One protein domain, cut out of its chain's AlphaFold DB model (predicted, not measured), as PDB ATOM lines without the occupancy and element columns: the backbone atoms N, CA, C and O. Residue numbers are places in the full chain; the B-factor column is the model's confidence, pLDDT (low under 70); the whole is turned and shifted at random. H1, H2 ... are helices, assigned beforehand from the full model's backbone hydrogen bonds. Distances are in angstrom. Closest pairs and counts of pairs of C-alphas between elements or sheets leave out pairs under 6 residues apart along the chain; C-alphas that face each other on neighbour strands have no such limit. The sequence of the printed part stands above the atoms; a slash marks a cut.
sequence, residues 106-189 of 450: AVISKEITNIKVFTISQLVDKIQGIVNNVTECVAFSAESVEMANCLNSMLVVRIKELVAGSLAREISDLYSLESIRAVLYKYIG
ATOM      1  N   ALA A 106    -143.303 -34.367-170.166       90.00
ATOM      2  CA  ALA A 106    -142.041 -33.838-170.685       90.00
ATOM      3  C   ALA A 106    -142.125 -32.335-171.002       90.00
ATOM      4  O   ALA A 106    -141.180 -31.583-170.749       90.00
ATOM      5  N   VAL A 107    -143.274 -31.882-171.513       93.12
ATOM      6  CA  VAL A 107    -143.525 -30.464-171.799       93.12
ATOM      7  C   VAL A 107    -143.622 -29.680-170.495       93.12
ATOM      8  O   VAL A 107    -142.988 -28.634-170.376       93.12
ATOM      9  N   ILE A 108    -144.332 -30.207-169.494       92.25
ATOM     10  CA  ILE A 108    -144.462 -29.575-168.172       92.25
ATOM     11  C   ILE A 108    -143.092 -29.458-167.487       92.25
ATOM     12  O   ILE A 108    -142.728 -28.386-167.009       92.25
ATOM     13  N   SER A 109    -142.286 -30.523-167.503       91.44
ATOM     14  CA  SER A 109    -140.915 -30.514-166.969       91.44
ATOM     15  C   SER A 109    -140.034 -29.456-167.648       91.44
ATOM     16  O   SER A 109    -139.328 -28.674-166.998       91.44
ATOM     17  N   LYS A 110    -140.133 -29.354-168.979       91.88
ATOM     18  CA  LYS A 110    -139.447 -28.314-169.749       91.88
ATOM     19  C   LYS A 110    -139.958 -26.913-169.407       91.88
ATOM     20  O   LYS A 110    -139.163 -25.977-169.371       91.88
ATOM     21  N   GLU A 111    -141.249 -26.736-169.145       93.06
ATOM     22  CA  GLU A 111    -141.786 -25.450-168.692       93.06
ATOM     23  C   GLU A 111    -141.227 -25.057-167.330       93.06
ATOM     24  O   GLU A 111    -140.765 -23.926-167.204       93.06
ATOM     25  N   ILE A 112    -141.178 -25.985-166.364       91.81
ATOM     26  CA  ILE A 112    -140.611 -25.753-165.025       91.81
ATOM     27  C   ILE A 112    -139.159 -25.274-165.130       91.81
ATOM     28  O   ILE A 112    -138.803 -24.216-164.615       91.81
ATOM     29  N   THR A 113    -138.314 -26.002-165.861       89.50
ATOM     30  CA  THR A 113    -136.894 -25.635-166.021       89.50
ATOM     31  C   THR A 113    -136.701 -24.287-166.721       89.50
ATOM     32  O   THR A 113    -135.758 -23.554-166.421       89.50
ATOM     33  N   ASN A 114    -137.621 -23.910-167.613       90.12
ATOM     34  CA  ASN A 114    -137.545 -22.674-168.389       90.12
ATOM     35  C   ASN A 114    -138.360 -21.509-167.813       90.12
ATOM     36  O   ASN A 114    -138.453 -20.473-168.480       90.12
ATOM     37  N   ILE A 115    -138.921 -21.620-166.598       88.56
ATOM     38  CA  ILE A 115    -139.623 -20.495-165.965       88.56
ATOM     39  C   ILE A 115    -138.664 -19.302-165.879       88.56
ATOM     40  O   ILE A 115    -137.584 -19.379-165.281       88.56
ATOM     41  N   LYS A 116    -139.083 -18.198-166.501       83.62
ATOM     42  CA  LYS A 116    -138.471 -16.872-166.424       83.62
ATOM     43  C   LYS A 116    -139.591 -15.876-166.180       83.62
ATOM     44  O   LYS A 116    -140.499 -15.761-167.000       83.62
ATOM     45  N   VAL A 117    -139.532 -15.204-165.044       81.25
ATOM     46  CA  VAL A 117    -140.545 -14.258-164.575       81.25
ATOM     47  C   VAL A 117    -139.840 -13.057-163.969       81.25
ATOM     48  O   VAL A 117    -138.731 -13.192-163.453       81.25
ATOM     49  N   PHE A 118    -140.468 -11.890-164.074       76.69
ATOM     50  CA  PHE A 118    -139.899 -10.629-163.591       76.69
ATOM     51  C   PHE A 118    -140.615 -10.100-162.342       76.69
ATOM     52  O   PHE A 118    -140.113  -9.177-161.707       76.69
ATOM     53  N   THR A 119    -141.762 -10.686-161.983       79.62
ATOM     54  CA  THR A 119    -142.565 -10.324-160.807       79.62
ATOM     55  C   THR A 119    -143.079 -11.569-160.081       79.62
ATOM     56  O   THR A 119    -143.158 -12.654-160.673       79.62
ATOM     57  N   ILE A 120    -143.446 -11.425-158.803       77.81
ATOM     58  CA  ILE A 120    -144.017 -12.516-157.995       77.81
ATOM     59  C   ILE A 120    -145.402 -12.913-158.525       77.81
ATOM     60  O   ILE A 120    -145.742 -14.090-158.544       77.81
ATOM     61  N   SER A 121    -146.169 -11.967-159.052       79.50
ATOM     62  CA  SER A 121    -147.487 -12.175-159.650       79.50
ATOM     63  C   SER A 121    -147.377 -13.068-160.881       79.50
ATOM     64  O   SER A 121    -148.046 -14.093-160.967       79.50
ATOM     65  N   GLN A 122    -146.431 -12.762-161.781       83.31
ATOM     66  CA  GLN A 122    -146.142 -13.623-162.931       83.31
ATOM     67  C   GLN A 122    -145.672 -15.010-162.494       83.31
ATOM     68  O   GLN A 122    -146.009 -16.005-163.137       83.31
ATOM     69  N   LEU A 123    -144.883 -15.089-161.418       85.81
ATOM     70  CA  LEU A 123    -144.457 -16.364-160.853       85.81
ATOM     71  C   LEU A 123    -145.659 -17.181-160.367       85.81
ATOM     72  O   LEU A 123    -145.762 -18.355-160.709       85.81
ATOM     73  N   VAL A 124    -146.583 -16.567-159.630       84.38
ATOM     74  CA  VAL A 124    -147.792 -17.222-159.117       84.38
ATOM     75  C   VAL A 124    -148.682 -17.718-160.250       84.38
ATOM     76  O   VAL A 124    -149.086 -18.882-160.223       84.38
ATOM     77  N   ASP A 125    -148.921 -16.900-161.274       84.69
ATOM     78  CA  ASP A 125    -149.725 -17.301-162.434       84.69
ATOM     79  C   ASP A 125    -149.094 -18.493-163.164       84.69
ATOM     80  O   ASP A 125    -149.773 -19.458-163.532       84.69
ATOM     81  N   LYS A 126    -147.764 -18.473-163.335       90.06
ATOM     82  CA  LYS A 126    -147.022 -19.580-163.953       90.06
ATOM     83  C   LYS A 126    -147.068 -20.847-163.106       90.06
ATOM     84  O   LYS A 126    -147.283 -21.923-163.664       90.06
ATOM     85  N   ILE A 127    -146.912 -20.733-161.788       88.94
ATOM     86  CA  ILE A 127    -147.043 -21.862-160.859       88.94
ATOM     87  C   ILE A 127    -148.447 -22.451-160.954       88.94
ATOM     88  O   ILE A 127    -148.575 -23.658-161.124       88.94
ATOM     89  N   GLN A 128    -149.492 -21.623-160.889       88.31
ATOM     90  CA  GLN A 128    -150.876 -22.088-160.961       88.31
ATOM     91  C   GLN A 128    -151.155 -22.810-162.282       88.31
ATOM     92  O   GLN A 128    -151.763 -23.878-162.275       88.31
ATOM     93  N   GLY A 129    -150.674 -22.269-163.405       89.69
ATOM     94  CA  GLY A 129    -150.797 -22.920-164.707       89.69
ATOM     95  C   GLY A 129    -150.103 -24.285-164.756       89.69
ATOM     96  O   GLY A 129    -150.679 -25.247-165.254       89.69
ATOM     97  N   ILE A 130    -148.891 -24.396-164.201       91.81
ATOM     98  CA  ILE A 130    -148.154 -25.667-164.137       91.81
ATOM     99  C   ILE A 130    -148.865 -26.668-163.225       91.81
ATOM    100  O   ILE A 130    -149.042 -27.813-163.626       91.81
ATOM    101  N   VAL A 131    -149.319 -26.238-162.044       89.00
ATOM    102  CA  VAL A 131    -150.082 -27.082-161.112       89.00
ATOM    103  C   VAL A 131    -151.342 -27.613-161.778       89.00
ATOM    104  O   VAL A 131    -151.612 -28.802-161.676       89.00
ATOM    105  N   ASN A 132    -152.074 -26.776-162.515       87.75
ATOM    106  CA  ASN A 132    -153.259 -27.217-163.247       87.75
ATOM    107  C   ASN A 132    -152.919 -28.298-164.279       87.75
ATOM    108  O   ASN A 132    -153.613 -29.307-164.331       87.75
ATOM    109  N   ASN A 133    -151.827 -28.138-165.038       89.12
ATOM    110  CA  ASN A 133    -151.390 -29.148-166.012       89.12
ATOM    111  C   ASN A 133    -150.941 -30.454-165.330       89.12
ATOM    112  O   ASN A 133    -151.206 -31.536-165.844       89.12
ATOM    113  N   VAL A 134    -150.270 -30.370-164.172       88.88
ATOM    114  CA  VAL A 134    -149.876 -31.549-163.379       88.88
ATOM    115  C   VAL A 134    -151.115 -32.272-162.859       88.88
ATOM    116  O   VAL A 134    -151.246 -33.470-163.085       88.88
ATOM    117  N   THR A 135    -152.044 -31.555-162.222       87.00
ATOM    118  CA  THR A 135    -153.319 -32.106-161.737       87.00
ATOM    119  C   THR A 135    -154.116 -32.735-162.870       87.00
ATOM    120  O   THR A 135    -154.692 -33.808-162.695       87.00
ATOM    121  N   GLU A 136    -154.118 -32.094-164.042       85.31
ATOM    122  CA  GLU A 136    -154.749 -32.644-165.229       85.31
ATOM    123  C   GLU A 136    -154.129 -34.000-165.572       85.31
ATOM    124  O   GLU A 136    -154.839 -35.001-165.585       85.31
ATOM    125  N   CYS A 137    -152.807 -34.068-165.751       86.88
ATOM    126  CA  CYS A 137    -152.116 -35.314-166.076       86.88
ATOM    127  C   CYS A 137    -152.294 -36.405-165.004       86.88
ATOM    128  O   CYS A 137    -152.377 -37.584-165.353       86.88
ATOM    129  N   VAL A 138    -152.396 -36.033-163.721       86.81
ATOM    130  CA  VAL A 138    -152.673 -36.986-162.635       86.81
ATOM    131  C   VAL A 138    -154.044 -37.630-162.788       86.81
ATOM    132  O   VAL A 138    -154.188 -38.839-162.622       86.81
ATOM    133  N   ALA A 139    -155.057 -36.849-163.163       82.69
ATOM    134  CA  ALA A 139    -156.413 -37.358-163.332       82.69
ATOM    135  C   ALA A 139    -156.527 -38.433-164.432       82.69
ATOM    136  O   ALA A 139    -157.488 -39.204-164.423       82.69
ATOM    137  N   PHE A 140    -155.563 -38.501-165.356       82.88
ATOM    138  CA  PHE A 140    -155.536 -39.449-166.472       82.88
ATOM    139  C   PHE A 140    -154.803 -40.773-166.176       82.88
ATOM    140  O   PHE A 140    -154.944 -41.711-166.957       82.88
ATOM    141  N   SER A 141    -154.046 -40.902-165.078       77.25
ATOM    142  CA  SER A 141    -153.322 -42.147-164.756       77.25
ATOM    143  C   SER A 141    -153.148 -42.343-163.249       77.25
ATOM    144  O   SER A 141    -152.726 -41.429-162.558       77.25
ATOM    145  N   ALA A 142    -153.416 -43.540-162.721       64.19
ATOM    146  CA  ALA A 142    -153.223 -43.843-161.296       64.19
ATOM    147  C   ALA A 142    -151.735 -43.951-160.891       64.19
ATOM    148  O   ALA A 142    -151.379 -43.643-159.758       64.19
ATOM    149  N   GLU A 143    -150.854 -44.312-161.830       65.88
ATOM    150  CA  GLU A 143    -149.396 -44.420-161.628       65.88
ATOM    151  C   GLU A 143    -148.683 -43.050-161.694       65.88
ATOM    152  O   GLU A 143    -147.469 -42.937-161.547       65.88
ATOM    153  N   SER A 144    -149.439 -41.971-161.905       76.81
ATOM    154  CA  SER A 144    -148.923 -40.615-162.121       76.81
ATOM    155  C   SER A 144    -148.488 -39.866-160.859       76.81
ATOM    156  O   SER A 144    -147.868 -38.805-160.968       76.81
ATOM    157  N   VAL A 145    -148.825 -40.372-159.669       82.38
ATOM    158  CA  VAL A 145    -148.622 -39.647-158.403       82.38
ATOM    159  C   VAL A 145    -147.134 -39.408-158.139       82.38
ATOM    160  O   VAL A 145    -146.747 -38.320-157.716       82.38
ATOM    161  N   GLU A 146    -146.277 -40.379-158.456       83.31
ATOM    162  CA  GLU A 146    -144.824 -40.242-158.312       83.31
ATOM    163  C   GLU A 146    -144.251 -39.177-159.254       83.31
ATOM    164  O   GLU A 146    -143.461 -38.327-158.833       83.31
ATOM    165  N   MET A 147    -144.704 -39.161-160.512       86.56
ATOM    166  CA  MET A 147    -144.295 -38.149-161.489       86.56
ATOM    167  C   MET A 147    -144.774 -36.753-161.071       86.56
ATOM    168  O   MET A 147    -144.018 -35.784-161.156       86.56
ATOM    169  N   ALA A 148    -145.995 -36.639-160.548       87.88
ATOM    170  CA  ALA A 148    -146.508 -35.387-160.007       87.88
ATOM    171  C   ALA A 148    -145.687 -34.900-158.806       87.88
ATOM    172  O   ALA A 148    -145.326 -33.726-158.750       87.88
ATOM    173  N   ASN A 149    -145.315 -35.796-157.888       87.19
ATOM    174  CA  ASN A 149    -144.433 -35.474-156.763       87.19
ATOM    175  C   ASN A 149    -143.045 -35.020-157.236       87.19
ATOM    176  O   ASN A 149    -142.500 -34.050-156.699       87.19
ATOM    177  N   CYS A 150    -142.496 -35.663-158.270       89.31
ATOM    178  CA  CYS A 150    -141.239 -35.264-158.897       89.31
ATOM    179  C   CYS A 150    -141.330 -33.845-159.479       89.31
ATOM    180  O   CYS A 150    -140.524 -32.980-159.131       89.31
ATOM    181  N   LEU A 151    -142.355 -33.558-160.289       88.56
ATOM    182  CA  LEU A 151    -142.543 -32.238-160.899       88.56
ATOM    183  C   LEU A 151    -142.857 -31.150-159.870       88.56
ATOM    184  O   LEU A 151    -142.335 -30.042-159.982       88.56
ATOM    185  N   ASN A 152    -143.639 -31.461-158.836       89.12
ATOM    186  CA  ASN A 152    -143.887 -30.540-157.728       89.12
ATOM    187  C   ASN A 152    -142.586 -30.212-156.987       89.12
ATOM    188  O   ASN A 152    -142.329 -29.045-156.699       89.12
ATOM    189  N   SER A 153    -141.727 -31.206-156.750       87.88
ATOM    190  CA  SER A 153    -140.411 -31.000-156.131       87.88
ATOM    191  C   SER A 153    -139.488 -30.159-157.018       87.88
ATOM    192  O   SER A 153    -138.858 -29.217-156.537       87.88
ATOM    193  N   MET A 154    -139.456 -30.432-158.328       88.88
ATOM    194  CA  MET A 154    -138.724 -29.610-159.300       88.88
ATOM    195  C   MET A 154    -139.220 -28.162-159.303       88.88
ATOM    196  O   MET A 154    -138.418 -27.230-159.331       88.88
ATOM    197  N   LEU A 155    -140.539 -27.963-159.249       89.81
ATOM    198  CA  LEU A 155    -141.149 -26.640-159.214       89.81
ATOM    199  C   LEU A 155    -140.798 -25.899-157.920       89.81
ATOM    200  O   LEU A 155    -140.438 -24.729-157.986       89.81
ATOM    201  N   VAL A 156    -140.810 -26.574-156.768       87.62
ATOM    202  CA  VAL A 156    -140.355 -26.013-155.486       87.62
ATOM    203  C   VAL A 156    -138.907 -25.530-155.576       87.62
ATOM    204  O   VAL A 156    -138.633 -24.373-155.249       87.62
ATOM    205  N   VAL A 157    -137.987 -26.373-156.060       87.00
ATOM    206  CA  VAL A 157    -136.571 -25.999-156.238       87.00
ATOM    207  C   VAL A 157    -136.457 -24.791-157.161       87.00
ATOM    208  O   VAL A 157    -135.803 -23.807-156.819       87.00
ATOM    209  N   ARG A 158    -137.175 -24.810-158.286       87.88
ATOM    210  CA  ARG A 158    -137.148 -23.714-159.251       87.88
ATOM    211  C   ARG A 158    -137.675 -22.401-158.675       87.88
ATOM    212  O   ARG A 158    -137.106 -21.345-158.940       87.88
ATOM    213  N   ILE A 159    -138.749 -22.443-157.889       85.19
ATOM    214  CA  ILE A 159    -139.286 -21.257-157.213       85.19
ATOM    215  C   ILE A 159    -138.244 -20.689-156.253       85.19
ATOM    216  O   ILE A 159    -138.000 -19.484-156.267       85.19
ATOM    217  N   LYS A 160    -137.592 -21.548-155.460       83.50
ATOM    218  CA  LYS A 160    -136.533 -21.119-154.541       83.50
ATOM    219  C   LYS A 160    -135.380 -20.449-155.283       83.50
ATOM    220  O   LYS A 160    -134.931 -19.396-154.845       83.50
ATOM    221  N   GLU A 161    -134.952 -20.994-156.421       81.62
ATOM    222  CA  GLU A 161    -133.924 -20.376-157.274       81.62
ATOM    223  C   GLU A 161    -134.342 -18.995-157.794       81.62
ATOM    224  O   GLU A 161    -133.554 -18.052-157.760       81.62
ATOM    225  N   LEU A 162    -135.583 -18.859-158.271       80.44
ATOM    226  CA  LEU A 162    -136.092 -17.607-158.842       80.44
ATOM    227  C   LEU A 162    -136.282 -16.508-157.791       80.44
ATOM    228  O   LEU A 162    -136.209 -15.326-158.119       80.44
ATOM    229  N   VAL A 163    -136.516 -16.895-156.539       76.38
ATOM    230  CA  VAL A 163    -136.843 -15.990-155.432       76.38
ATOM    231  C   VAL A 163    -135.682 -15.879-154.423       76.38
ATOM    232  O   VAL A 163    -135.812 -15.236-153.381       76.38
ATOM    233  N   ALA A 164    -134.504 -16.423-154.758       62.00
ATOM    234  CA  ALA A 164    -133.304 -16.529-153.912       62.00
ATOM    235  C   ALA A 164    -132.722 -15.196-153.371       62.00
ATOM    236  O   ALA A 164    -131.724 -15.213-152.657       62.00
ATOM    237  N   GLY A 165    -133.351 -14.050-153.640       66.12
ATOM    238  CA  GLY A 165    -133.067 -12.770-152.984       66.12
ATOM    239  C   GLY A 165    -134.247 -12.251-152.161       66.12
ATOM    240  O   GLY A 165    -134.145 -12.119-150.945       66.12
ATOM    241  N   SER A 166    -135.372 -11.973-152.822       64.25
ATOM    242  CA  SER A 166    -136.488 -11.207-152.250       64.25
ATOM    243  C   SER A 166    -137.265 -11.930-151.149       64.25
ATOM    244  O   SER A 166    -137.673 -11.270-150.200       64.25
ATOM    245  N   LEU A 167    -137.449 -13.255-151.236       70.88
ATOM    246  CA  LEU A 167    -138.174 -14.040-150.214       70.88
ATOM    247  C   LEU A 167    -137.395 -15.266-149.728       70.88
ATOM    248  O   LEU A 167    -137.963 -16.141-149.079       70.88
ATOM    249  N   ALA A 168    -136.094 -15.342-150.017       73.44
ATOM    250  CA  ALA A 168    -135.275 -16.527-149.755       73.44
ATOM    251  C   ALA A 168    -135.383 -17.038-148.311       73.44
ATOM    252  O   ALA A 168    -135.503 -18.239-148.107       73.44
ATOM    253  N   ARG A 169    -135.401 -16.135-147.319       72.56
ATOM    254  CA  ARG A 169    -135.514 -16.493-145.891       72.56
ATOM    255  C   ARG A 169    -136.877 -17.049-145.494       72.56
ATOM    256  O   ARG A 169    -136.973 -17.754-144.502       72.56
ATOM    257  N   GLU A 170    -137.925 -16.698-146.223       75.62
ATOM    258  CA  GLU A 170    -139.301 -17.061-145.875       75.62
ATOM    259  C   GLU A 170    -139.730 -18.364-146.542       75.62
ATOM    260  O   GLU A 170    -140.624 -19.047-146.050       75.62
ATOM    261  N   ILE A 171    -139.071 -18.722-147.649       80.75
ATOM    262  CA  ILE A 171    -139.349 -19.949-148.396       80.75
ATOM    263  C   ILE A 171    -138.244 -21.005-148.274       80.75
ATOM    264  O   ILE A 171    -138.454 -22.123-148.746       80.75
ATOM    265  N   SER A 172    -137.080 -20.701-147.677       76.94
ATOM    266  CA  SER A 172    -135.931 -21.627-147.609       76.94
ATOM    267  C   SER A 172    -136.307 -22.966-146.993       76.94
ATOM    268  O   SER A 172    -135.977 -24.013-147.555       76.94
ATOM    269  N   ASP A 173    -137.077 -22.918-145.909       81.94
ATOM    270  CA  ASP A 173    -137.396 -24.078-145.076       81.94
ATOM    271  C   ASP A 173    -138.730 -24.727-145.477       81.94
ATOM    272  O   ASP A 173    -139.156 -25.720-144.891       81.94
ATOM    273  N   LEU A 174    -139.399 -24.185-146.502       81.38
ATOM    274  CA  LEU A 174    -140.657 -24.721-147.008       81.38
ATOM    275  C   LEU A 174    -140.393 -25.822-148.034       81.38
ATOM    276  O   LEU A 174    -139.674 -25.620-149.013       81.38
ATOM    277  N   TYR A 175    -140.995 -26.988-147.823       80.31
ATOM    278  CA  TYR A 175    -140.849 -28.146-148.713       80.31
ATOM    279  C   TYR A 175    -142.092 -28.401-149.564       80.31
ATOM    280  O   TYR A 175    -141.995 -29.035-150.612       80.31
ATOM    281  N   SER A 176    -143.253 -27.892-149.146       84.44
ATOM    282  CA  SER A 176    -144.499 -28.059-149.885       84.44
ATOM    283  C   SER A 176    -144.736 -26.885-150.836       84.44
ATOM    284  O   SER A 176    -144.518 -25.713-150.509       84.44
ATOM    285  N   LEU A 177    -145.236 -27.210-152.029       82.25
ATOM    286  CA  LEU A 177    -145.638 -26.204-153.006       82.25
ATOM    287  C   LEU A 177    -146.779 -25.330-152.468       82.25
ATOM    288  O   LEU A 177    -146.823 -24.137-152.746       82.25
ATOM    289  N   GLU A 178    -147.677 -25.905-151.671       82.44
ATOM    290  CA  GLU A 178    -148.804 -25.196-151.066       82.44
ATOM    291  C   GLU A 178    -148.352 -24.119-150.073       82.44
ATOM    292  O   GLU A 178    -148.779 -22.969-150.184       82.44
ATOM    293  N   SER A 179    -147.415 -24.434-149.173       81.31
ATOM    294  CA  SER A 179    -146.874 -23.447-148.233       81.31
ATOM    295  C   SER A 179    -146.102 -22.344-148.957       81.31
ATOM    296  O   SER A 179    -146.260 -21.170-148.625       81.31
ATOM    297  N   ILE A 180    -145.320 -22.691-149.986       81.38
ATOM    298  CA  ILE A 180    -144.619 -21.694-150.808       81.38
ATOM    299  C   ILE A 180    -145.620 -20.785-151.521       81.38
ATOM    300  O   ILE A 180    -145.464 -19.567-151.502       81.38
ATOM    301  N   ARG A 181    -146.679 -21.348-152.110       79.50
ATOM    302  CA  ARG A 181    -147.736 -20.567-152.760       79.50
ATOM    303  C   ARG A 181    -148.423 -19.622-151.783       79.50
ATOM    304  O   ARG A 181    -148.609 -18.464-152.135       79.50
ATOM    305  N   ALA A 182    -148.752 -20.071-150.572       78.69
ATOM    306  CA  ALA A 182    -149.365 -19.222-149.551       78.69
ATOM    307  C   ALA A 182    -148.493 -18.000-149.212       78.69
ATOM    308  O   ALA A 182    -149.003 -16.880-149.135       78.69
ATOM    309  N   VAL A 183    -147.174 -18.196-149.090       79.31
ATOM    310  CA  VAL A 183    -146.226 -17.084-148.939       79.31
ATOM    311  C   VAL A 183    -146.265 -16.185-150.172       79.31
ATOM    312  O   VAL A 183    -146.501 -14.992-150.031       79.31
ATOM    313  N   LEU A 184    -146.132 -16.728-151.385       79.81
ATOM    314  CA  LEU A 184    -146.143 -15.917-152.610       79.81
ATOM    315  C   LEU A 184    -147.428 -15.085-152.766       79.81
ATOM    316  O   LEU A 184    -147.334 -13.904-153.089       79.81
ATOM    317  N   TYR A 185    -148.607 -15.645-152.470       78.31
ATOM    318  CA  TYR A 185    -149.885 -14.917-152.510       78.31
ATOM    319  C   TYR A 185    -149.922 -13.732-151.543       78.31
ATOM    320  O   TYR A 185    -150.453 -12.678-151.892       78.31
ATOM    321  N   LYS A 186    -149.302 -13.857-150.362       76.31
ATOM    322  CA  LYS A 186    -149.151 -12.742-149.413       76.31
ATOM    323  C   LYS A 186    -148.326 -11.588-150.003       76.31
ATOM    324  O   LYS A 186    -148.538 -10.436-149.634       76.31
ATOM    325  N   TYR A 187    -147.422 -11.886-150.937       69.69
ATOM    326  CA  TYR A 187    -146.518 -10.918-151.566       69.69
ATOM    327  C   TYR A 187    -146.986 -10.355-152.907       69.69
ATOM    328  O   TYR A 187    -146.407  -9.372-153.366       69.69
ATOM    329  N   ILE A 188    -148.065 -10.876-153.500       67.75
ATOM    330  CA  ILE A 188    -148.665 -10.293-154.717       67.75
ATOM    331  C   ILE A 188    -149.055  -8.823-154.487       67.75
ATOM    332  O   ILE A 188    -148.882  -7.989-155.370       67.75
ATOM    333  N   GLY A 189    -149.483  -8.466-153.269       54.09
ATOM    334  CA  GLY A 189    -149.771  -7.075-152.893       54.09
ATOM    335  C   GLY A 189    -148.541  -6.156-152.787       54.09
ATOM    336  O   GLY A 189    -148.700  -4.939-152.766       54.09
TER     337      GLY A 189
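Overview. This is residues 106 to 189 of the 450 residues of the protein "Hypothetical protein" of Hermetia illucens (UniProt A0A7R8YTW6). Two long helices, H3 and H2, lie side by side as a hairpin; short H1 packs on one side of this pair, H5 on the other, with small H4 near one end. The 84 printed residues, class all helix, hold five named helices, H1 to H5. The whole is compact, radius of gyration of the C-alphas 12.6 A, spanning 37 by 23 by 20 A.

Along the chain. H3, residues 142 to 162, 31.4 A, begins at C-alpha (-153.223, -43.843, -161.296). H2 is residues 120 to 139, 28.3 A; H1, 106 to 113, 10.7 A; H4, 168 to 171, 5.5 A. H5, 177 to 188, 16.3 A, ends at C-alpha (-148.665, -10.293, -154.717).

Arrangement. H2, H3 and H5 form a bundle, three helices touching one another. H3 and H2 run opposite ways at a shallow 11 degrees, closest C-alphas Ser 144 and Val 138, 5.2 A. H1 and H5 are apart. Each O i to N i+4 pair is within hydrogen-bond range in H1, H2 and H5, 15 of 17 in H3; H4 is too short.

Size, cuts and confidence. The printed part has no cut and no long link. Residues 142 to 143, 164 to 166 and 187 to 189 have pLDDT under 70.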